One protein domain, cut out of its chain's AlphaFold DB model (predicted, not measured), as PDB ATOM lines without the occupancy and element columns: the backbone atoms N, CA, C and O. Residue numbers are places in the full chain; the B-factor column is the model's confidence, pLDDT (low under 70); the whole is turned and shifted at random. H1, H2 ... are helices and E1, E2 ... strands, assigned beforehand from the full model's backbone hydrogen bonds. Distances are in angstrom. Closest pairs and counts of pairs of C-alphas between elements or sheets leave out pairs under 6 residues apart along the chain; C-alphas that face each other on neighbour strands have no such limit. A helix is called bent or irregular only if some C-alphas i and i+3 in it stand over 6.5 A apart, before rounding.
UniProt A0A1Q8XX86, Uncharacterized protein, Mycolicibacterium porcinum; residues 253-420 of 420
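AT A GLANCE: This is residues 253 to 420 of the 420 residues of an uncharacterized protein of Mycolicibacterium porcinum (UniProt A0A1Q8XX86). A twisted four-stranded sheet, E1 E6 E2 E5, makes a wall with H1 and H2 packed on one face and no named helix on the other. Beyond H1, away from the sheet, is a smaller group in which H4 and the hairpin E3 E4 pack on H3. The printed part has 168 residues, with four named helices and six named strands in the order E1 H1 E2 H2 H3 H4 E3 E4 E5 E6, of mixed class; the larger sheet is mixed, the smaller antiparallel. It is compact, with a radius of gyration of the C-alphas of 15.2 A and spans of 44 by 39 by 27 A.

HOW THE PARTS SIT: Edge strand E1, residues 253 to 266, bends by 68 degrees at residue 256 and is antiparallel to E6, residues 409 to 419, with N 260 and O 413 2.9 A apart. H1, residues 273 to 283, is on the sheet over E1 at a height of 8.7 A, across the strands at 72 degrees to E1 on the local plane. E2, residues 301 to 308, is antiparallel to E6, with N 304 and O 414 3.0 A apart. E1, H1 and E2 form a split strand-helix-strand unit, two strands running the same way with E6 between them; its crossover is right-handed. H2, residues 318 to 331, is on the same face as H1 at a height of 8.9 A, making two layers, helices on one face of a sheet. H1 and H2 touch, closest at the C-alphas of Leu 274 and Gly 327, 4.1 A, the same way at a tilt of 37 degrees, only just steep. H3, residues 341 to 352, touches H4, residues 356 to 363, about perpendicular at 74 degrees, closest at the C-alphas of Ala 346 and Pro 356, 4.9 A. H1 only just touches H4, with 3 pairs of C-alphas within 8 A, closest Ala 282 and His 362, 6.1 A. E3, residues 378 to 381, and E4, residues 384 to 387, form a hairpin, with N 379 and O 386 2.9 A apart; the closest C-alphas of E4 and H3 are those of Gly 384 and Arg 347, 5.4 A. Edge strand E5, residues 394 to 401, is parallel to E2, with N 305 and O 398 2.8 A apart. Each O i to N i+4 pair is within hydrogen-bond range in H1, H3 and H4, and 8 of 10 in H2.

IN THESE COORDINATES: E1 begins at C-alpha 253, (203.751, 190.325, 79.561), and measures 30.8 A. H2 measures 20.5 A and is irregular, with C-alphas 319 and 322 7.1 A apart. E6 measures 31.8 A and ends at C-alpha 419, (197.316, 190.855, 77.189).

THE WHOLE: The C-alphas farthest apart, of Gly 312 and Thr 339, are 44.9 A apart. The printed part has no cut; the links H1 to E2 and H4 to E3 are long. Mean pLDDT of the printed part is 92.5, and residues 269 to 271 are under 70.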
ATOM      1  N   GLN A 253     202.863 189.229  79.937       94.44
ATOM      2  CA  GLN A 253     203.751 190.325  79.561       94.44
ATOM      3  C   GLN A 253     204.042 190.268  78.058       94.44
ATOM      4  O   GLN A 253     204.418 189.221  77.527       94.44
ATOM      5  N   GLY A 254     203.831 191.396  77.388       92.81
ATOM      6  CA  GLY A 254     204.193 191.635  76.001       92.81
ATOM      7  C   GLY A 254     205.483 192.434  75.892       92.81
ATOM      8  O   GLY A 254     206.465 192.175  76.588       92.81
ATOM      9  N   ARG A 255     205.491 193.400  74.976       93.06
ATOM     10  CA  ARG A 255     206.648 194.247  74.696       93.06
ATOM     11  C   ARG A 255     206.800 195.335  75.765       93.06
ATOM     12  O   ARG A 255     205.823 195.987  76.129       93.06
ATOM     13  N   ALA A 256     208.032 195.581  76.213       94.81
ATOM     14  CA  ALA A 256     208.364 196.782  76.977       94.81
ATOM     15  C   ALA A 256     208.336 198.007  76.050       94.81
ATOM     16  O   ALA A 256     209.066 198.061  75.058       94.81
ATOM     17  N   VAL A 257     207.482 198.977  76.360       95.12
ATOM     18  CA  VAL A 257     207.278 200.185  75.544       95.12
ATOM     19  C   VAL A 257     208.094 201.366  76.034       95.12
ATOM     20  O   VAL A 257     208.452 202.240  75.249       95.12
ATOM     21  N   ALA A 258     208.459 201.361  77.310       95.94
ATOM     22  CA  ALA A 258     209.450 202.268  77.845       95.94
ATOM     23  C   ALA A 258     210.188 201.631  79.019       95.94
ATOM     24  O   ALA A 258     209.614 200.841  79.766       95.94
ATOM     25  N   SER A 259     211.445 202.011  79.209       96.56
ATOM     26  CA  SER A 259     212.214 201.669  80.402       96.56
ATOM     27  C   SER A 259     213.129 202.812  80.808       96.56
ATOM     28  O   SER A 259     213.659 203.537  79.963       96.56
ATOM     29  N   PHE A 260     213.346 202.940  82.108       96.38
ATOM     30  CA  PHE A 260     214.182 203.964  82.715       96.38
ATOM     31  C   PHE A 260     215.057 203.332  83.796       96.38
ATOM     32  O   PHE A 260     214.595 202.502  84.582       96.38
ATOM     33  N   ASP A 261     216.329 203.722  83.836       94.94
ATOM     34  CA  ASP A 261     217.254 203.284  84.884       94.94
ATOM     35  C   ASP A 261     217.176 204.218  86.104       94.94
ATOM     36  O   ASP A 261     216.363 205.149  86.145       94.94
ATOM     37  N   TRP A 262     218.007 203.953  87.114       95.94
ATOM     38  CA  TRP A 262     218.049 204.655  88.390       95.94
ATOM     39  C   TRP A 262     218.040 206.177  88.226       95.94
ATOM     40  O   TRP A 262     219.059 206.816  87.971       95.94
ATOM     41  N   THR A 263     216.858 206.745  88.435       96.31
ATOM     42  CA  THR A 263     216.545 208.164  88.328       96.31
ATOM     43  C   THR A 263     216.399 208.741  89.730       96.31
ATOM     44  O   THR A 263     215.587 208.253  90.517       96.31
ATOM     45  N   ASP A 264     217.188 209.770  90.042       95.31
ATOM     46  CA  ASP A 264     217.169 210.471  91.330       95.31
ATOM     47  C   ASP A 264     215.871 211.282  91.489       95.31
ATOM     48  O   ASP A 264     215.558 212.152  90.676       95.31
ATOM     49  N   LEU A 265     215.118 210.996  92.551       94.94
ATOM     50  CA  LEU A 265     213.907 211.723  92.945       94.94
ATOM     51  C   LEU A 265     214.185 212.799  94.008       94.94
ATOM     52  O   LEU A 265     213.293 213.572  94.364       94.94
ATOM     53  N   GLY A 266     215.403 212.848  94.546       92.06
ATOM     54  CA  GLY A 266     215.806 213.740  95.621       92.06
ATOM     55  C   GLY A 266     215.123 213.409  96.946       92.06
ATOM     56  O   GLY A 266     214.998 212.247  97.350       92.06
ATOM     57  N   ALA A 267     214.695 214.456  97.655       87.75
ATOM     58  CA  ALA A 267     213.847 214.307  98.830       87.75
ATOM     59  C   ALA A 267     212.422 213.941  98.389       87.75
ATOM     60  O   ALA A 267     211.742 214.730  97.732       87.75
ATOM     61  N   PHE A 268     211.962 212.752  98.774       85.50
ATOM     62  CA  PHE A 268     210.682 212.203  98.334       85.50
ATOM     63  C   PHE A 268     209.698 212.108  99.504       85.50
ATOM     64  O   PHE A 268     209.516 211.063 100.126       85.50
ATOM     65  N   ALA A 269     209.095 213.245  99.854       69.19
ATOM     66  CA  ALA A 269     208.177 213.371 100.982       69.19
ATOM     67  C   ALA A 269     207.024 214.339 100.663       69.19
ATOM     68  O   ALA A 269     207.141 215.214  99.808       69.19
ATOM     69  N   GLY A 270     205.905 214.191 101.380       68.19
ATOM     70  CA  GLY A 270     204.726 215.056 101.234       68.19
ATOM     71  C   GLY A 270     203.855 214.740 100.013       68.19
ATOM     72  O   GLY A 270     203.918 213.640  99.460       68.19
ATOM     73  N   ASP A 271     203.024 215.699  99.605       68.81
ATOM     74  CA  ASP A 271     201.928 215.490  98.639       68.81
ATOM     75  C   ASP A 271     202.348 215.669  97.168       68.81
ATOM     76  O   ASP A 271     201.549 215.509  96.252       68.81
ATOM     77  N   LYS A 272     203.625 215.985  96.915       79.19
ATOM     78  CA  LYS A 272     204.153 216.338  95.583       79.19
ATOM     79  C   LYS A 272     204.708 215.149  94.785       79.19
ATOM     80  O   LYS A 272     205.276 215.358  93.716       79.19
ATOM     81  N   LYS A 273     204.559 213.917  95.287       89.81
ATOM     82  CA  LYS A 273     205.252 212.715  94.776       89.81
ATOM     83  C   LYS A 273     205.083 212.508  93.271       89.81
ATOM     84  O   LYS A 273     206.077 212.317  92.579       89.81
ATOM     85  N   LEU A 274     203.850 212.614  92.775       94.56
ATOM     86  CA  LEU A 274     203.522 212.476  91.353       94.56
ATOM     87  C   LEU A 274     204.331 213.453  90.500       94.56
ATOM     88  O   LEU A 274     205.077 213.043  89.615       94.56
ATOM     89  N   ALA A 275     204.229 214.746  90.806       95.50
ATOM     90  CA  ALA A 275     204.884 215.795  90.037       95.50
ATOM     91  C   ALA A 275     206.421 215.691  90.110       95.50
ATOM     92  O   ALA A 275     207.101 215.975  89.127       95.50
ATOM     93  N   GLN A 276     206.974 215.239  91.244       95.94
ATOM     94  CA  GLN A 276     208.411 214.976  91.387       95.94
ATOM     95  C   GLN A 276     208.879 213.816  90.503       95.94
ATOM     96  O   GLN A 276     209.883 213.956  89.810       95.94
ATOM     97  N   VAL A 277     208.151 212.694  90.504       97.69
ATOM     98  CA  VAL A 277     208.453 211.533  89.650       97.69
ATOM     99  C   VAL A 277     208.371 211.918  88.179       97.69
ATOM    100  O   VAL A 277     209.309 211.648  87.428       97.69
ATOM    101  N   TRP A 278     207.296 212.606  87.789       97.69
ATOM    102  CA  TRP A 278     207.110 213.098  86.428       97.69
ATOM    103  C   TRP A 278     208.299 213.951  85.972       97.69
ATOM    104  O   TRP A 278     208.917 213.641  84.954       97.69
ATOM    105  N   LEU A 279     208.679 214.976  86.747       97.19
ATOM    106  CA  LEU A 279     209.756 215.889  86.357       97.19
ATOM    107  C   LEU A 279     211.127 215.198  86.341       97.19
ATOM    108  O   LEU A 279     211.928 215.450  85.444       97.19
ATOM    109  N   ALA A 280     211.408 214.313  87.300       96.50
ATOM    110  CA  ALA A 280     212.670 213.577  87.342       96.50
ATOM    111  C   ALA A 280     212.841 212.683  86.101       96.50
ATOM    112  O   ALA A 280     213.882 212.714  85.440       96.50
ATOM    113  N   LEU A 281     211.788 211.953  85.720       97.00
ATOM    114  CA  LEU A 281     211.787 211.144  84.501       97.00
ATOM    115  C   LEU A 281     211.801 212.009  83.236       97.00
ATOM    116  O   LEU A 281     212.425 211.621  82.246       97.00
ATOM    117  N   ALA A 282     211.152 213.175  83.241       95.06
ATOM    118  CA  ALA A 282     211.191 214.132  82.137       95.06
ATOM    119  C   ALA A 282     212.610 214.659  81.874       95.06
ATOM    120  O   ALA A 282     213.082 214.628  80.734       95.06
ATOM    121  N   ARG A 283     213.337 215.024  82.934       95.00
ATOM    122  CA  ARG A 283     214.746 215.446  82.878       95.00
ATOM    123  C   ARG A 283     215.684 214.324  82.428       95.00
ATOM    124  O   ARG A 283     216.615 214.567  81.666       95.00
ATOM    125  N   GLY A 284     215.414 213.085  82.842       88.69
ATOM    126  CA  GLY A 284     216.207 211.902  82.491       88.69
ATOM    127  C   GLY A 284     216.040 211.385  81.054       88.69
ATOM    128  O   GLY A 284     216.551 210.317  80.744       88.69
ATOM    129  N   ARG A 285     215.341 212.095  80.156       79.31
ATOM    130  CA  ARG A 285     214.922 211.567  78.837       79.31
ATOM    131  C   ARG A 285     216.014 210.913  77.990       79.31
ATOM    132  O   ARG A 285     215.717 210.000  77.236       79.31
ATOM    133  N   HIS A 286     217.252 211.378  78.103       74.75
ATOM    134  CA  HIS A 286     218.360 210.914  77.270       74.75
ATOM    135  C   HIS A 286     218.883 209.526  77.656       74.75
ATOM    136  O   HIS A 286     219.624 208.928  76.882       74.75
ATOM    137  N   VAL A 287     218.520 209.025  78.839       75.25
ATOM    138  CA  VAL A 287     218.941 207.707  79.340       75.25
ATOM    139  C   VAL A 287     217.797 206.692  79.369       75.25
ATOM    140  O   VAL A 287     217.991 205.562  79.813       75.25
ATOM    141  N   HIS A 288     216.614 207.075  78.883       84.75
ATOM    142  CA  HIS A 288     215.452 206.192  78.810       84.75
ATOM    143  C   HIS A 288     215.380 205.526  77.443       84.75
ATOM    144  O   HIS A 288     215.677 206.140  76.421       84.75
ATOM    145  N   HIS A 289     214.924 204.280  77.424       85.94
ATOM    146  CA  HIS A 289     214.562 203.605  76.188       85.94
ATOM    147  C   HIS A 289     213.061 203.777  75.961       85.94
ATOM    148  O   HIS A 289     212.260 203.485  76.848       85.94
ATOM    149  N   VAL A 290     212.693 204.236  74.769       85.44
ATOM    150  CA  VAL A 290     211.314 204.385  74.303       85.44
ATOM    151  C   VAL A 290     211.182 203.573  73.023       85.44
ATOM    152  O   VAL A 290     211.981 203.738  72.104       85.44
ATOM    153  N   ALA A 291     210.214 202.663  72.988       77.81
ATOM    154  CA  ALA A 291     210.008 201.793  71.843       77.81
ATOM    155  C   ALA A 291     209.252 202.512  70.712       77.81
ATOM    156  O   ALA A 291     208.333 203.289  70.963       77.81
ATOM    157  N   ASP A 292     209.606 202.185  69.468       75.12
ATOM    158  CA  ASP A 292     208.913 202.602  68.242       75.12
ATOM    159  C   ASP A 292     208.330 201.346  67.559       75.12
ATOM    160  O   ASP A 292     209.075 200.377  67.354       75.12
ATOM    161  N   PRO A 293     207.015 201.277  67.270       78.94
ATOM    162  CA  PRO A 293     205.982 202.290  67.523       78.94
ATOM    163  C   PRO A 293     205.577 202.402  68.997       78.94
ATOM    164  O   PRO A 293     205.796 201.479  69.787       78.94
ATOM    165  N   ALA A 294     204.940 203.526  69.344       81.69
ATOM    166  CA  ALA A 294     204.223 203.724  70.607       81.69
ATOM    167  C   ALA A 294     203.093 202.690  70.801       81.69
ATOM    168  O   ALA A 294     202.743 201.957  69.869       81.69
ATOM    169  N   CYS A 295     202.502 202.634  72.001       82.62
ATOM    170  CA  CYS A 295     201.338 201.785  72.245       82.62
ATOM    171  C   CYS A 295     200.189 202.174  71.317       82.62
ATOM    172  O   CYS A 295     199.897 203.356  71.114       82.62
ATOM    173  N   THR A 296     199.454 201.174  70.835       82.75
ATOM    174  CA  THR A 296     198.142 201.432  70.248       82.75
ATOM    175  C   THR A 296     197.220 202.061  71.305       82.75
ATOM    176  O   THR A 296     197.267 201.651  72.472       82.75
ATOM    177  N   PRO A 297     196.381 203.052  70.948       82.50
ATOM    178  CA  PRO A 297     195.412 203.620  71.880       82.50
ATOM    179  C   PRO A 297     194.575 202.531  72.554       82.50
ATOM    180  O   PRO A 297     194.257 201.524  71.927       82.50
ATOM    181  N   GLU A 298     194.238 202.730  73.829       82.81
ATOM    182  CA  GLU A 298     193.424 201.788  74.617       82.81
ATOM    183  C   GLU A 298     194.047 200.388  74.794       82.81
ATOM    184  O   GLU A 298     193.359 199.429  75.146       82.81
ATOM    185  N   THR A 299     195.365 200.254  74.622       89.88
ATOM    186  CA  THR A 299     196.069 199.007  74.955       89.88
ATOM    187  C   THR A 299     196.285 198.913  76.465       89.88
ATOM    188  O   THR A 299     196.862 199.838  77.046       89.88
ATOM    189  N   PRO A 300     195.863 197.820  77.126       94.12
ATOM    190  CA  PRO A 300     196.193 197.585  78.524       94.12
ATOM    191  C   PRO A 300     197.705 197.496  78.724       94.12
ATOM    192  O   PRO A 300     198.416 196.839  77.961       94.12
ATOM    193  N   PHE A 301     198.198 198.122  79.786       96.62
ATOM    194  CA  PHE A 301     199.611 198.068  80.140       96.62
ATOM    195  C   PHE A 301     199.800 197.769  81.626       96.62
ATOM    196  O   PHE A 301     198.871 197.855  82.435       96.62
ATOM    197  N   ALA A 302     201.027 197.401  81.972       97.81
ATOM    198  CA  ALA A 302     201.490 197.258  83.335       97.81
ATOM    199  C   ALA A 302     202.696 198.159  83.598       97.81
ATOM    200  O   ALA A 302     203.496 198.432  82.701       97.81
ATOM    201  N   VAL A 303     202.836 198.588  84.850       98.31
ATOM    202  CA  VAL A 303     203.968 199.394  85.320       98.31
ATOM    203  C   VAL A 303     204.749 198.594  86.355       98.31
ATOM    204  O   VAL A 303     204.179 198.127  87.343       98.31
ATOM    205  N   ARG A 304     206.057 198.437  86.152       98.19
ATOM    206  CA  ARG A 304     206.955 197.796  87.119       98.19
ATOM    207  C   ARG A 304     208.014 198.786  87.554       98.19
ATOM    208  O   ARG A 304     208.717 199.344  86.718       98.19
ATOM    209  N   VAL A 305     208.130 199.006  88.857       98.31
ATOM    210  CA  VAL A 305     209.056 199.981  89.432       98.31
ATOM    211  C   VAL A 305     209.799 199.366  90.603       98.31
ATOM    212  O   VAL A 305     209.205 198.810  91.528       98.31
ATOM    213  N   GLU A 306     211.113 199.531  90.600       98.06
ATOM    214  CA  GLU A 306     211.931 199.363  91.790       98.06
ATOM    215  C   GLU A 306     212.217 200.723  92.410       98.06
ATOM    216  O   GLU A 306     212.605 201.672  91.728       98.06
ATOM    217  N   VAL A 307     212.052 200.800  93.726       97.44
ATOM    218  CA  VAL A 307     212.243 202.021  94.500       97.44
ATOM    219  C   VAL A 307     213.380 201.805  95.481       97.44
ATOM    220  O   VAL A 307     213.325 200.931  96.347       97.44
ATOM    221  N   ARG A 308     214.414 202.628  95.360       96.69
ATOM    222  CA  ARG A 308     215.545 202.681  96.277       96.69
ATOM    223  C   ARG A 308     215.321 203.811  97.283       96.69
ATOM    224  O   ARG A 308     215.311 204.975  96.872       96.69
ATOM    225  N   PRO A 309     215.134 203.502  98.575       95.44
ATOM    226  CA  PRO A 309     215.033 204.522  99.605       95.44
ATOM    227  C   PRO A 309     216.431 204.992 100.066       95.44
ATOM    228  O   PRO A 309     217.423 204.285  99.853       95.44
ATOM    229  N   PRO A 310     216.524 206.153 100.736       94.88
ATOM    230  CA  PRO A 310     217.717 206.566 101.466       94.88
ATOM    231  C   PRO A 310     218.076 205.588 102.589       94.88
ATOM    232  O   PRO A 310     217.210 204.898 103.135       94.88
ATOM    233  N   GLU A 311     219.342 205.582 102.993       94.12
ATOM    234  CA  GLU A 311     219.797 204.834 104.166       94.12
ATOM    235  C   GLU A 311     219.045 205.249 105.441       94.12
ATOM    236  O   GLU A 311     218.746 206.423 105.666       94.12
ATOM    237  N   GLY A 312     218.704 204.263 106.275       89.69
ATOM    238  CA  GLY A 312     217.940 204.475 107.510       89.69
ATOM    239  C   GLY A 312     216.453 204.796 107.307       89.69
ATOM    240  O   GLY A 312     215.745 205.015 108.289       89.69
ATOM    241  N   CYS A 313     215.954 204.821 106.067       88.94
ATOM    242  CA  CYS A 313     214.537 205.012 105.782       88.94
ATOM    243  C   CYS A 313     213.785 203.672 105.766       88.94
ATOM    244  O   CYS A 313     214.152 202.754 105.035       88.94
ATOM    245  N   GLU A 314     212.685 203.591 106.519       86.69
ATOM    246  CA  GLU A 314     211.731 202.478 106.466       86.69
ATOM    247  C   GLU A 314     210.447 202.911 105.734       86.69
ATOM    248  O   GLU A 314     209.539 203.497 106.337       86.69
ATOM    249  N   PRO A 315     210.354 202.674 104.416       88.69
ATOM    250  CA  PRO A 315     209.230 203.132 103.612       88.69
ATOM    251  C   PRO A 315     207.962 202.297 103.831       88.69
ATOM    252  O   PRO A 315     208.000 201.078 103.982       88.69
ATOM    253  N   VAL A 316     206.803 202.958 103.755       91.56
ATOM    254  CA  VAL A 316     205.498 202.288 103.649       91.56
ATOM    255  C   VAL A 316     205.094 202.255 102.181       91.56
ATOM    256  O   VAL A 316     204.525 203.216 101.664       91.56
ATOM    257  N   TRP A 317     205.398 201.147 101.507       92.19
ATOM    258  CA  TRP A 317     205.260 201.009 100.055       92.19
ATOM    259  C   TRP A 317     203.858 201.311  99.523       92.19
ATOM    260  O   TRP A 317     203.740 202.013  98.521       92.19
ATOM    261  N   GLY A 318     202.793 200.888 100.214       88.69
ATOM    262  CA  GLY A 318     201.418 201.168  99.778       88.69
ATOM    263  C   GLY A 318     201.080 202.658  99.732       88.69
ATOM    264  O   GLY A 318     200.310 203.083  98.880       88.69
ATOM    265  N   GLY A 319     201.732 203.479 100.563       88.62
ATOM    266  CA  GLY A 319     201.608 204.939 100.506       88.62
ATOM    267  C   GLY A 319     202.381 205.598  99.355       88.62
ATOM    268  O   GLY A 319     202.238 206.802  99.139       88.62
ATOM    269  N   LEU A 320     203.217 204.841  98.635       92.44
ATOM    270  CA  LEU A 320     204.013 205.325  97.504       92.44
ATOM    271  C   LEU A 320     203.453 204.889  96.148       92.44
ATOM    272  O   LEU A 320     203.679 205.611  95.181       92.44
ATOM    273  N   VAL A 321     202.715 203.769  96.088       94.06
ATOM    274  CA  VAL A 321     202.183 203.189  94.839       94.06
ATOM    275  C   VAL A 321     201.510 204.257  93.985       94.06
ATOM    276  O   VAL A 321     201.990 204.524  92.891       94.06
ATOM    277  N   LYS A 322     200.480 204.936  94.507       90.62
ATOM    278  CA  LYS A 322     199.710 205.903  93.715       90.62
ATOM    279  C   LYS A 322     200.572 207.040  93.160       90.62
ATOM    280  O   LYS A 322     200.610 207.268  91.961       90.62
ATOM    281  N   GLY A 323     201.324 207.721  94.025       92.75
ATOM    282  CA  GLY A 323     202.148 208.855  93.601       92.75
ATOM    283  C   GLY A 323     203.234 208.473  92.591       92.75
ATOM    284  O   GLY A 323     203.522 209.257  91.693       92.75
ATOM    285  N   ILE A 324     203.833 207.285  92.721       97.00
ATOM    286  CA  ILE A 324     204.844 206.805  91.771       97.00
ATOM    287  C   ILE A 324     204.201 206.397  90.450       97.00
ATOM    288  O   ILE A 324     204.688 206.807  89.403       97.00
ATOM    289  N   PHE A 325     203.117 205.625  90.486       97.12
ATOM    290  CA  PHE A 325     202.458 205.120  89.283       97.12
ATOM    291  C   PHE A 325     201.880 206.258  88.455       97.12
ATOM    292  O   PHE A 325     202.232 206.377  87.285       97.12
ATOM    293  N   ASP A 326     201.103 207.150  89.074       95.56
ATOM    294  CA  ASP A 326     200.547 208.317  88.392       95.56
ATOM    295  C   ASP A 326     201.677 209.166  87.773       95.56
ATOM    296  O   ASP A 326     201.576 209.615  86.635       95.56
ATOM    297  N   GLY A 327     202.795 209.344  88.492       97.25
ATOM    298  CA  GLY A 327     203.938 210.128  88.018       97.25
ATOM    299  C   GLY A 327     204.677 209.478  86.848       97.25
ATOM    300  O   GLY A 327     205.033 210.169  85.893       97.25
ATOM    301  N   VAL A 328     204.882 208.157  86.899       97.94
ATOM    302  CA  VAL A 328     205.465 207.370  85.802       97.94
ATOM    303  C   VAL A 328     204.557 207.435  84.577       97.94
ATOM    304  O   VAL A 328     205.029 207.765  83.496       97.94
ATOM    305  N   ILE A 329     203.256 207.192  84.739       96.88
ATOM    306  CA  ILE A 329     202.280 207.208  83.641       96.88
ATOM    307  C   ILE A 329     202.240 208.594  82.989       96.88
ATOM    308  O   ILE A 329     202.380 208.701  81.771       96.88
ATOM    309  N   CYS A 330     202.170 209.669  83.784       97.31
ATOM    310  CA  CYS A 330     202.245 211.031  83.257       97.31
ATOM    311  C   CYS A 330     203.569 211.321  82.534       97.31
ATOM    312  O   CYS A 330     203.576 212.109  81.592       97.31
ATOM    313  N   ALA A 331     204.697 210.733  82.953       97.06
ATOM    314  CA  ALA A 331     206.001 210.972  82.323       97.06
ATOM    315  C   ALA A 331     206.100 210.404  80.901       97.06
ATOM    316  O   ALA A 331     206.989 210.815  80.154       97.06
ATOM    317  N   PHE A 332     205.205 209.482  80.546       96.31
ATOM    318  CA  PHE A 332     205.123 208.809  79.251       96.31
ATOM    319  C   PHE A 332     203.839 209.172  78.482       96.31
ATOM    320  O   PHE A 332     203.419 208.448  77.575       96.31
ATOM    321  N   GLN A 333     203.239 210.318  78.823       95.31
ATOM    322  CA  GLN A 333     202.150 210.974  78.099       95.31
ATOM    323  C   GLN A 333     202.535 212.415  77.751       95.31
ATOM    324  O   GLN A 333     203.335 213.036  78.449       95.31
ATOM    325  N   ALA A 334     201.917 212.962  76.706       96.06
ATOM    326  CA  ALA A 334     202.049 214.374  76.346       96.06
ATOM    327  C   ALA A 334     200.738 215.141  76.561       96.06
ATOM    328  O   ALA A 334     199.641 214.592  76.475       96.06
ATOM    329  N   HIS A 335     200.861 216.433  76.840       97.25
ATOM    330  CA  HIS A 335     199.778 217.392  76.994       97.25
ATOM    331  C   HIS A 335     199.591 218.205  75.709       97.25
ATOM    332  O   HIS A 335     200.559 218.784  75.211       97.25
ATOM    333  N   THR A 336     198.356 218.329  75.211       96.44
ATOM    334  CA  THR A 336     198.092 219.053  73.950       96.44
ATOM    335  C   THR A 336     197.296 220.357  74.090       96.44
ATOM    336  O   THR A 336     197.333 221.175  73.169       96.44
ATOM    337  N   ASP A 337     196.627 220.627  75.221       96.19
ATOM    338  CA  ASP A 337     195.862 221.869  75.434       96.19
ATOM    339  C   ASP A 337     196.777 223.087  75.663       96.19
ATOM    340  O   ASP A 337     197.066 223.527  76.776       96.19
ATOM    341  N   ALA A 338     197.199 223.694  74.555       95.62
ATOM    342  CA  ALA A 338     198.035 224.889  74.544       95.62
ATOM    343  C   ALA A 338     197.418 226.093  75.283       95.62
ATOM    344  O   ALA A 338     198.154 226.995  75.676       95.62
ATOM    345  N   THR A 339     196.092 226.132  75.466       96.38
ATOM    346  CA  THR A 339     195.397 227.301  76.034       96.38
ATOM    347  C   THR A 339     195.642 227.472  77.530       96.38
ATOM    348  O   THR A 339     195.564 228.585  78.042       96.38
ATOM    349  N   ILE A 340     195.962 226.378  78.226       96.06
ATOM    350  CA  ILE A 340     196.214 226.363  79.672       96.06
ATOM    351  C   ILE A 340     197.682 226.117  80.017       96.06
ATOM    352  O   ILE A 340     198.038 226.203  81.191       96.06
ATOM    353  N   LEU A 341     198.517 225.813  79.017       96.38
ATOM    354  CA  LEU A 341     199.875 225.307  79.198       96.38
ATOM    355  C   LEU A 341     200.739 226.225  80.073       96.38
ATOM    356  O   LEU A 341     201.342 225.754  81.034       96.38
ATOM    357  N   THR A 342     200.734 227.531  79.808       97.31
ATOM    358  CA  THR A 342     201.531 228.494  80.578       97.31
ATOM    359  C   THR A 342     201.069 228.627  82.029       97.31
ATOM    360  O   THR A 342     201.898 228.705  82.936       97.31
ATOM    361  N   ASP A 343     199.758 228.578  82.292       97.25
ATOM    362  CA  ASP A 343     199.238 228.609  83.667       97.25
ATOM    363  C   ASP A 343     199.609 227.327  84.429       97.25
ATOM    364  O   ASP A 343     200.166 227.387  85.528       97.25
ATOM    365  N   VAL A 344     199.356 226.148  83.847       96.75
ATOM    366  CA  VAL A 344     199.688 224.876  84.514       96.75
ATOM    367  C   VAL A 344     201.193 224.724  84.720       96.75
ATOM    368  O   VAL A 344     201.607 224.280  85.793       96.75
ATOM    369  N   ALA A 345     202.011 225.161  83.760       97.94
ATOM    370  CA  ALA A 345     203.459 225.121  83.864       97.94
ATOM    371  C   ALA A 345     203.972 226.006  85.002       97.94
ATOM    372  O   ALA A 345     204.705 225.523  85.864       97.94
ATOM    373  N   ALA A 346     203.506 227.257  85.094       97.38
ATOM    374  CA  ALA A 346     203.869 228.165  86.181       97.38
ATOM    375  C   ALA A 346     203.471 227.623  87.569       97.38
ATOM    376  O   ALA A 346     204.192 227.804  88.558       97.38
ATOM    377  N   ARG A 347     202.329 226.933  87.673       95.69
ATOM    378  CA  ARG A 347     201.878 226.317  88.931       95.69
ATOM    379  C   ARG A 347     202.735 225.119  89.330       95.69
ATOM    380  O   ARG A 347     203.105 225.015  90.499       95.69
ATOM    381  N   ILE A 348     203.071 224.242  88.385       95.12
ATOM    382  CA  ILE A 348     203.953 223.089  88.622       95.12
ATOM    383  C   ILE A 348     205.368 223.567  88.977       95.12
ATOM    384  O   ILE A 348     205.929 223.114  89.974       95.12
ATOM    385  N   ALA A 349     205.902 224.537  88.231       95.69
ATOM    386  CA  ALA A 349     207.201 225.169  88.461       95.69
ATOM    387  C   ALA A 349     207.335 225.711  89.891       95.69
ATOM    388  O   ALA A 349     208.300 225.404  90.591       95.69
ATOM    389  N   ARG A 350     206.312 226.420  90.389       92.69
ATOM    390  CA  ARG A 350     206.269 226.916  91.776       92.69
ATOM    391  C   ARG A 350     206.314 225.790  92.810       92.69
ATOM    392  O   ARG A 350     206.923 225.941  93.867       92.69
ATOM    393  N   VAL A 351     205.646 224.673  92.532       88.81
ATOM    394  CA  VAL A 351     205.578 223.518  93.436       88.81
ATOM    395  C   VAL A 351     206.906 222.758  93.477       88.81
ATOM    396  O   VAL A 351     207.284 222.288  94.553       88.81
ATOM    397  N   LEU A 352     207.589 222.645  92.338       90.69
ATOM    398  CA  LEU A 352     208.805 221.845  92.162       90.69
ATOM    399  C   LEU A 352     210.107 222.656  92.194       90.69
ATOM    400  O   LEU A 352     211.176 222.056  92.129       90.69
ATOM    401  N   SER A 353     210.026 223.985  92.310       89.81
ATOM    402  CA  SER A 353     211.179 224.891  92.210       89.81
ATOM    403  C   SER A 353     211.964 224.668  90.908       89.81
ATOM    404  O   SER A 353     213.171 224.442  90.927       89.81
ATOM    405  N   ALA A 354     211.242 224.681  89.785       93.88
ATOM    406  CA  ALA A 354     211.760 224.529  88.424       93.88
ATOM    407  C   ALA A 354     211.370 225.742  87.564       93.88
ATOM    408  O   ALA A 354     210.535 226.541  87.988       93.88
ATOM    409  N   GLU A 355     211.937 225.863  86.364       97.50
ATOM    410  CA  GLU A 355     211.609 226.958  85.443       97.50
ATOM    411  C   GLU A 355     210.311 226.657  84.669       97.50
ATOM    412  O   GLU A 355     210.159 225.544  84.160       97.50
ATOM    413  N   PRO A 356     209.351 227.596  84.550       97.75
ATOM    414  CA  PRO A 356     208.101 227.365  83.820       97.75
ATOM    415  C   PRO A 356     208.302 226.888  82.377       97.75
ATOM    416  O   PRO A 356     207.619 225.962  81.947       97.75
ATOM    417  N   GLU A 357     209.267 227.448  81.651       97.50
ATOM    418  CA  GLU A 357     209.574 227.083  80.264       97.50
ATOM    419  C   GLU A 357     210.064 225.631  80.150       97.50
ATOM    420  O   GLU A 357     209.734 224.925  79.195       97.50
ATOM    421  N   GLU A 358     210.810 225.157  81.152       97.38
ATOM    422  CA  GLU A 358     211.229 223.758  81.256       97.38
ATOM    423  C   GLU A 358     210.007 222.840  81.402       97.38
ATOM    424  O   GLU A 358     209.900 221.814  80.726       97.38
ATOM    425  N   ILE A 359     209.056 223.227  82.258       98.19
ATOM    426  CA  ILE A 359     207.818 222.475  82.472       98.19
ATOM    427  C   ILE A 359     206.974 222.436  81.194       98.19
ATOM    428  O   ILE A 359     206.483 221.367  80.831       98.19
ATOM    429  N   GLU A 360     206.822 223.565  80.494       97.81
ATOM    430  CA  GLU A 360     206.091 223.619  79.221       97.81
ATOM    431  C   GLU A 360     206.707 222.687  78.173       97.81
ATOM    432  O   GLU A 360     205.983 221.921  77.529       97.81
ATOM    433  N   MET A 361     208.037 222.728  78.028       96.75
ATOM    434  CA  MET A 361     208.773 221.863  77.105       96.75
ATOM    435  C   MET A 361     208.499 220.388  77.412       96.75
ATOM    436  O   MET A 361     208.198 219.619  76.503       96.75
ATOM    437  N   HIS A 362     208.592 219.988  78.681       97.50
ATOM    438  CA  HIS A 362     208.393 218.597  79.078       97.50
ATOM    439  C   HIS A 362     206.944 218.126  78.946       97.50
ATOM    440  O   HIS A 362     206.718 216.984  78.557       97.50
ATOM    441  N   LEU A 363     205.963 218.985  79.235       97.50
ATOM    442  CA  LEU A 363     204.549 218.644  79.070       97.50
ATOM    443  C   LEU A 363     204.189 218.374  77.603       97.50
ATOM    444  O   LEU A 363     203.338 217.532  77.345       97.50
ATOM    445  N   ARG A 364     204.829 219.058  76.650       96.50
ATOM    446  CA  ARG A 364     204.565 218.919  75.206       96.50
ATOM    447  C   ARG A 364     205.406 217.857  74.500       96.50
ATOM    448  O   ARG A 364     205.277 217.700  73.289       96.50
ATOM    449  N   ASP A 365     206.302 217.183  75.209       94.00
ATOM    450  CA  ASP A 365     207.263 216.273  74.591       94.00
ATOM    451  C   ASP A 365     206.579 214.981  74.110       94.00
ATOM    452  O   ASP A 365     206.458 213.999  74.841       94.00
ATOM    453  N   GLU A 366     206.121 214.977  72.857       92.94
ATOM    454  CA  GLU A 366     205.479 213.815  72.233       92.94
ATOM    455  C   GLU A 366     206.464 212.675  71.930       92.94
ATOM    456  O   GLU A 366     206.044 211.528  71.805       92.94
ATOM    457  N   SER A 367     207.777 212.939  71.889       89.56
ATOM    458  CA  SER A 367     208.787 211.919  71.546       89.56
ATOM    459  C   SER A 367     208.871 210.769  72.559       89.56
ATOM    460  O   SER A 367     209.359 209.685  72.246       89.56
ATOM    461  N   ARG A 368     208.368 210.998  73.773       87.62
ATOM    462  CA  ARG A 368     208.293 210.036  74.885       87.62
ATOM    463  C   ARG A 368     206.880 209.548  75.175       87.62
ATOM    464  O   ARG A 368     206.697 208.744  76.088       87.62
ATOM    465  N   ALA A 369     205.882 210.057  74.458       92.56
ATOM    466  CA  ALA A 369     204.476 209.814  74.742       92.56
ATOM    467  C   ALA A 369     204.036 208.426  74.248       92.56
ATOM    468  O   ALA A 369     203.148 208.303  73.408       92.56
ATOM    469  N   VAL A 370     204.659 207.362  74.766       93.81
ATOM    470  CA  VAL A 370     204.343 205.977  74.382       93.81
ATOM    471  C   VAL A 370     202.928 205.572  74.766       93.81
ATOM    472  O   VAL A 370     202.373 204.678  74.140       93.81
ATOM    473  N   LEU A 371     202.333 206.247  75.754       93.56
ATOM    474  CA  LEU A 371     200.926 206.103  76.135       93.56
ATOM    475  C   LEU A 371     200.012 207.122  75.426       93.56
ATOM    476  O   LEU A 371     198.830 207.237  75.752       93.56
ATOM    477  N   GLY A 372     200.556 207.868  74.464       92.81
ATOM    478  CA  GLY A 372     199.851 208.849  73.654       92.81
ATOM    479  C   GLY A 372     199.794 210.256  74.253       92.81
ATOM    480  O   GLY A 372     200.133 210.515  75.412       92.81
ATOM    481  N   ALA A 373     199.346 211.187  73.416       93.00
ATOM    482  CA  ALA A 373     199.079 212.563  73.795       93.00
ATOM    483  C   ALA A 373     197.608 212.722  74.211       93.00
ATOM    484  O   ALA A 373     196.703 212.177  73.578       93.00
ATOM    485  N   VAL A 374     197.358 213.485  75.271       91.88
ATOM    486  CA  VAL A 374     196.019 213.742  75.809       91.88
ATOM    487  C   VAL A 374     195.761 215.240  75.892       91.88
ATOM    488  O   VAL A 374     196.657 216.031  76.191       91.88
ATOM    489  N   GLN A 375     194.503 215.635  75.675       92.38
ATOM    490  CA  GLN A 375     194.119 217.046  75.692       92.38
ATOM    491  C   GLN A 375     194.522 217.718  77.006       92.38
ATOM    492  O   GLN A 375     195.189 218.744  76.999       92.38
ATOM    493  N   ARG A 376     194.174 217.115  78.146       92.50
ATOM    494  CA  ARG A 376     194.418 217.700  79.468       92.50
ATOM    495  C   ARG A 376     195.076 216.714  80.419       92.50
ATOM    496  O   ARG A 376     194.448 216.283  81.378       92.50
ATOM    497  N   LEU A 377     196.356 216.418  80.181       95.25
ATOM    498  CA  LEU A 377     197.175 215.652  81.136       95.25
ATOM    499  C   LEU A 377     197.223 216.330  82.514       95.25
ATOM    500  O   LEU A 377     197.253 215.679  83.553       95.25
ATOM    501  N   VAL A 378     197.211 217.661  82.502       95.75
ATOM    502  CA  VAL A 378     197.150 218.523  83.675       95.75
ATOM    503  C   VAL A 378     196.117 219.609  83.434       95.75
ATOM    504  O   VAL A 378     195.925 220.058  82.304       95.75
ATOM    505  N   LYS A 379     195.454 220.050  84.499       92.94
ATOM    506  CA  LYS A 379     194.561 221.211  84.464       92.94
ATOM    507  C   LYS A 379     194.703 222.060  85.727       92.94
ATOM    508  O   LYS A 379     195.059 221.519  86.778       92.94
ATOM    509  N   PRO A 380     194.400 223.367  85.663       88.31
ATOM    510  CA  PRO A 380     194.352 224.221  86.844       88.31
ATOM    511  C   PRO A 380     193.410 223.657  87.915       88.31
ATOM    512  O   PRO A 380     192.280 223.274  87.611       88.31
ATOM    513  N   PHE A 381     193.858 223.619  89.172       86.38
ATOM    514  CA  PHE A 381     193.032 223.192  90.302       86.38
ATOM    515  C   PHE A 381     193.444 223.913  91.589       86.38
ATOM    516  O   PHE A 381     194.567 223.757  92.074       86.38
ATOM    517  N   GLY A 382     192.546 224.734  92.140       86.81
ATOM    518  CA  GLY A 382     192.869 225.608  93.270       86.81
ATOM    519  C   GLY A 382     194.111 226.462  92.980       86.81
ATOM    520  O   GLY A 382     194.212 227.078  91.918       86.81
ATOM    521  N   ALA A 383     195.076 226.455  93.905       81.94
ATOM    522  CA  ALA A 383     196.381 227.112  93.746       81.94
ATOM    523  C   ALA A 383     197.427 226.268  92.981       81.94
ATOM    524  O   ALA A 383     198.517 226.760  92.687       81.94
ATOM    525  N   GLY A 384     197.111 225.007  92.673       89.31
ATOM    526  CA  GLY A 384     197.988 224.053  92.000       89.31
ATOM    527  C   GLY A 384     197.366 223.501  90.718       89.31
ATOM    528  O   GLY A 384     196.642 224.200  90.001       89.31
ATOM    529  N   VAL A 385     197.668 222.236  90.433       91.50
ATOM    530  CA  VAL A 385     197.161 221.504  89.268       91.50
ATOM    531  C   VAL A 385     196.543 220.178  89.695       91.50
ATOM    532  O   VAL A 385     196.912 219.618  90.726       91.50
ATOM    533  N   GLN A 386     195.630 219.671  88.876       89.69
ATOM    534  CA  GLN A 386     195.165 218.291  88.929       89.69
ATOM    535  C   GLN A 386     195.751 217.537  87.735       89.69
ATOM    536  O   GLN A 386     195.606 217.988  86.597       89.69
ATOM    537  N   TRP A 387     196.391 216.403  88.008       93.94
ATOM    538  CA  TRP A 387     196.889 215.468  87.000       93.94
ATOM    539  C   TRP A 387     195.782 214.489  86.599       93.94
ATOM    540  O   TRP A 387     194.923 214.157  87.417       93.94
ATOM    541  N   ALA A 388     195.795 214.064  85.340       90.25
ATOM    542  CA  ALA A 388     194.852 213.111  84.762       90.25
ATOM    543  C   ALA A 388     195.613 212.079  83.905       90.25
ATOM    544  O   ALA A 388     195.539 212.137  82.672       90.25
ATOM    545  N   PRO A 389     196.405 211.192  84.538       91.88
ATOM    546  CA  PRO A 389     197.061 210.089  83.838       91.88
ATOM    547  C   PRO A 389     196.047 209.177  83.125       91.88
ATOM    548  O   PRO A 389     194.879 209.108  83.497       91.88
ATOM    549  N   ALA A 390     196.491 208.428  82.113       88.31
ATOM    550  CA  ALA A 390     195.722 207.311  81.543       88.31
ATOM    551  C   ALA A 390     195.856 206.025  82.390       88.31
ATOM    552  O   ALA A 390     196.022 204.923  81.868       88.31
ATOM    553  N   ASP A 391     195.798 206.167  83.711       86.62
ATOM    554  CA  ASP A 391     195.923 205.102  84.716       86.62
ATOM    555  C   ASP A 391     194.785 204.078  84.680       86.62
ATOM    556  O   ASP A 391     195.009 202.903  84.960       86.62
ATOM    557  N   HIS A 392     193.604 204.450  84.188       85.44
ATOM    558  CA  HIS A 392     192.511 203.505  83.935       85.44
ATOM    559  C   HIS A 392     192.860 202.340  82.979       85.44
ATOM    560  O   HIS A 392     192.127 201.340  82.980       85.44
ATOM    561  N   MET A 393     193.925 202.469  82.171       90.50
ATOM    562  CA  MET A 393     194.478 201.426  81.288       90.50
ATOM    563  C   MET A 393     195.634 200.634  81.926       90.50
ATOM    564  O   MET A 393     196.056 199.612  81.378       90.50
ATOM    565  N   CYS A 394     196.120 201.065  83.095       95.31
ATOM    566  CA  CYS A 394     197.088 200.338  83.906       95.31
ATOM    567  C   CYS A 394     196.369 199.201  84.647       95.31
ATOM    568  O   CYS A 394     195.796 199.376  85.723       95.31
ATOM    569  N   VAL A 395     196.371 198.012  84.049       96.19
ATOM    570  CA  VAL A 395     195.613 196.855  84.554       96.19
ATOM    571  C   VAL A 395     196.401 195.993  85.537       96.19
ATOM    572  O   VAL A 395     195.815 195.146  86.210       96.19
ATOM    573  N   ALA A 396     197.715 196.196  85.627       97.69
ATOM    574  CA  ALA A 396     198.583 195.523  86.579       97.69
ATOM    575  C   ALA A 396     199.779 196.402  86.960       97.69
ATOM    576  O   ALA A 396     200.169 197.310  86.227       97.69
ATOM    577  N   GLY A 397     200.369 196.134  88.117       98.06
ATOM    578  CA  GLY A 397     201.437 196.953  88.652       98.06
ATOM    579  C   GLY A 397     202.316 196.230  89.650       98.06
ATOM    580  O   GLY A 397     201.864 195.359  90.386       98.06
ATOM    581  N   GLU A 398     203.585 196.606  89.694       98.25
ATOM    582  CA  GLU A 398     204.544 196.101  90.665       98.25
ATOM    583  C   GLU A 398     205.426 197.237  91.191       98.25
ATOM    584  O   GLU A 398     206.060 197.953  90.421       98.25
ATOM    585  N   LEU A 399     205.475 197.386  92.513       98.19
ATOM    586  CA  LEU A 399     206.387 198.271  93.225       98.19
ATOM    587  C   LEU A 399     207.230 197.434  94.182       98.19
ATOM    588  O   LEU A 399     206.722 196.925  95.182       98.19
ATOM    589  N   LEU A 400     208.525 197.322  93.907       97.62
ATOM    590  CA  LEU A 400     209.464 196.571  94.736       97.62
ATOM    591  C   LEU A 400     210.446 197.499  95.445       97.62
ATOM    592  O   LEU A 400     210.982 198.431  94.850       97.62
ATOM    593  N   GLY A 401     210.750 197.199  96.706       94.81
ATOM    594  CA  GLY A 401     211.850 197.859  97.403       94.81
ATOM    595  C   GLY A 401     213.201 197.339  96.926       94.81
ATOM    596  O   GLY A 401     213.389 196.123  96.846       94.81
ATOM    597  N   ALA A 402     214.140 198.229  96.628       94.69
ATOM    598  CA  ALA A 402     215.546 197.904  96.414       94.69
ATOM    599  C   ALA A 402     216.368 198.185  97.680       94.69
ATOM    600  O   ALA A 402     215.903 198.864  98.596       94.69
ATOM    601  N   GLN A 403     217.598 197.662  97.725       93.19
ATOM    602  CA  GLN A 403     218.509 197.940  98.835       93.19
ATOM    603  C   GLN A 403     218.744 199.451  98.963       93.19
ATOM    604  O   GLN A 403     219.026 200.081  97.934       93.19
ATOM    605  N   PRO A 404     218.625 200.025 100.176       93.50
ATOM    606  CA  PRO A 404     218.883 201.441 100.394       93.50
ATOM    607  C   PRO A 404     220.295 201.822  99.953       93.50
ATOM    608  O   PRO A 404     221.224 201.029 100.106       93.50
ATOM    609  N   ALA A 405     220.465 203.032  99.423       91.75
ATOM    610  CA  ALA A 405     221.799 203.574  99.186       91.75
ATOM    611  C   ALA A 405     221.796 205.101  99.221       91.75
ATOM    612  O   ALA A 405     220.931 205.741  98.618       91.75
ATOM    613  N   GLY A 406     222.810 205.680  99.866       92.31
ATOM    614  CA  GLY A 406     222.996 207.124  99.910       92.31
ATOM    615  C   GLY A 406     221.858 207.855 100.628       92.31
ATOM    616  O   GLY A 406     221.145 207.298 101.461       92.31
ATOM    617  N   SER A 407     221.700 209.142 100.316       93.31
ATOM    618  CA  SER A 407     220.794 210.055 101.031       93.31
ATOM    619  C   SER A 407     219.526 210.432 100.259       93.31
ATOM    620  O   SER A 407     218.734 211.243 100.740       93.31
ATOM    621  N   ARG A 408     219.328 209.881  99.057       94.38
ATOM    622  CA  ARG A 408     218.250 210.277  98.140       94.38
ATOM    623  C   ARG A 408     217.435 209.084  97.681       94.38
ATOM    624  O   ARG A 408     217.914 207.954  97.665       94.38
ATOM    625  N   TRP A 409     216.195 209.362  97.308       96.44
ATOM    626  CA  TRP A 409     215.331 208.374  96.690       96.44
ATOM    627  C   TRP A 409     215.681 208.214  95.221       96.44
ATOM    628  O   TRP A 409     215.971 209.197  94.546       96.44
ATOM    629  N   ALA A 410     215.588 206.994  94.711       96.94
ATOM    630  CA  ALA A 410     215.711 206.742  93.287       96.94
ATOM    631  C   ALA A 410     214.722 205.675  92.826       96.94
ATOM    632  O   ALA A 410     214.329 204.804  93.603       96.94
ATOM    633  N   ILE A 411     214.347 205.729  91.552       97.75
ATOM    634  CA  ILE A 411     213.492 204.720  90.923       97.75
ATOM    635  C   ILE A 411     214.095 204.224  89.621       97.75
ATOM    636  O   ILE A 411     214.765 204.976  88.923       97.75
ATOM    637  N   ARG A 412     213.817 202.972  89.279       97.75
ATOM    638  CA  ARG A 412     213.991 202.428  87.930       97.75
ATOM    639  C   ARG A 412     212.777 201.591  87.576       97.75
ATOM    640  O   ARG A 412     212.074 201.141  88.481       97.75
ATOM    641  N   GLY A 413     212.536 201.346  86.301       97.81
ATOM    642  CA  GLY A 413     211.356 200.590  85.927       97.81
ATOM    643  C   GLY A 413     211.081 200.538  84.444       97.81
ATOM    644  O   GLY A 413     211.876 200.970  83.610       97.81
ATOM    645  N   GLU A 414     209.919 199.983  84.144       97.38
ATOM    646  CA  GLU A 414     209.451 199.732  82.794       97.38
ATOM    647  C   GLU A 414     207.926 199.824  82.699       97.38
ATOM    648  O   GLU A 414     207.192 199.592  83.668       97.38
ATOM    649  N   LEU A 415     207.468 200.174  81.500       97.50
ATOM    650  CA  LEU A 415     206.083 200.108  81.064       97.50
ATOM    651  C   LEU A 415     205.988 198.986  80.036       97.50
ATOM    652  O   LEU A 415     206.767 198.953  79.082       97.50
ATOM    653  N   ILE A 416     205.041 198.074  80.229       96.50
ATOM    654  CA  ILE A 416     204.922 196.852  79.432       96.50
ATOM    655  C   ILE A 416     203.495 196.737  78.906       96.50
ATOM    656  O   ILE A 416     202.545 196.843  79.679       96.50
ATOM    657  N   GLU A 417     203.335 196.478  77.611       96.19
ATOM    658  CA  GLU A 417     202.051 196.046  77.048       96.19
ATOM    659  C   GLU A 417     201.647 194.708  77.668       96.19
ATOM    660  O   GLU A 417     202.471 193.797  77.785       96.19
ATOM    661  N   VAL A 418     200.378 194.548  78.034       96.06
ATOM    662  CA  VAL A 418     199.885 193.282  78.578       96.06
ATOM    663  C   VAL A 418     198.627 192.814  77.870       96.06
ATOM    664  O   VAL A 418     197.818 193.603  77.386       96.06
ATOM    665  N   PHE A 419     198.455 191.499  77.828       93.75
ATOM    666  CA  PHE A 419     197.316 190.855  77.189       93.75
ATOM    667  C   PHE A 419     196.828 189.668  78.018       93.75
ATOM    668  O   PHE A 419     197.553 189.141  78.868       93.75
ATOM    669  N   ARG A 420     195.571 189.288  77.789       87.69
ATOM    670  CA  ARG A 420     194.947 188.108  78.393       87.69
ATOM    671  C   ARG A 420     195.054 186.918  77.455       87.69
ATOM    672  O   ARG A 420     194.871 187.130  76.235       87.69
TER     673      ARG A 420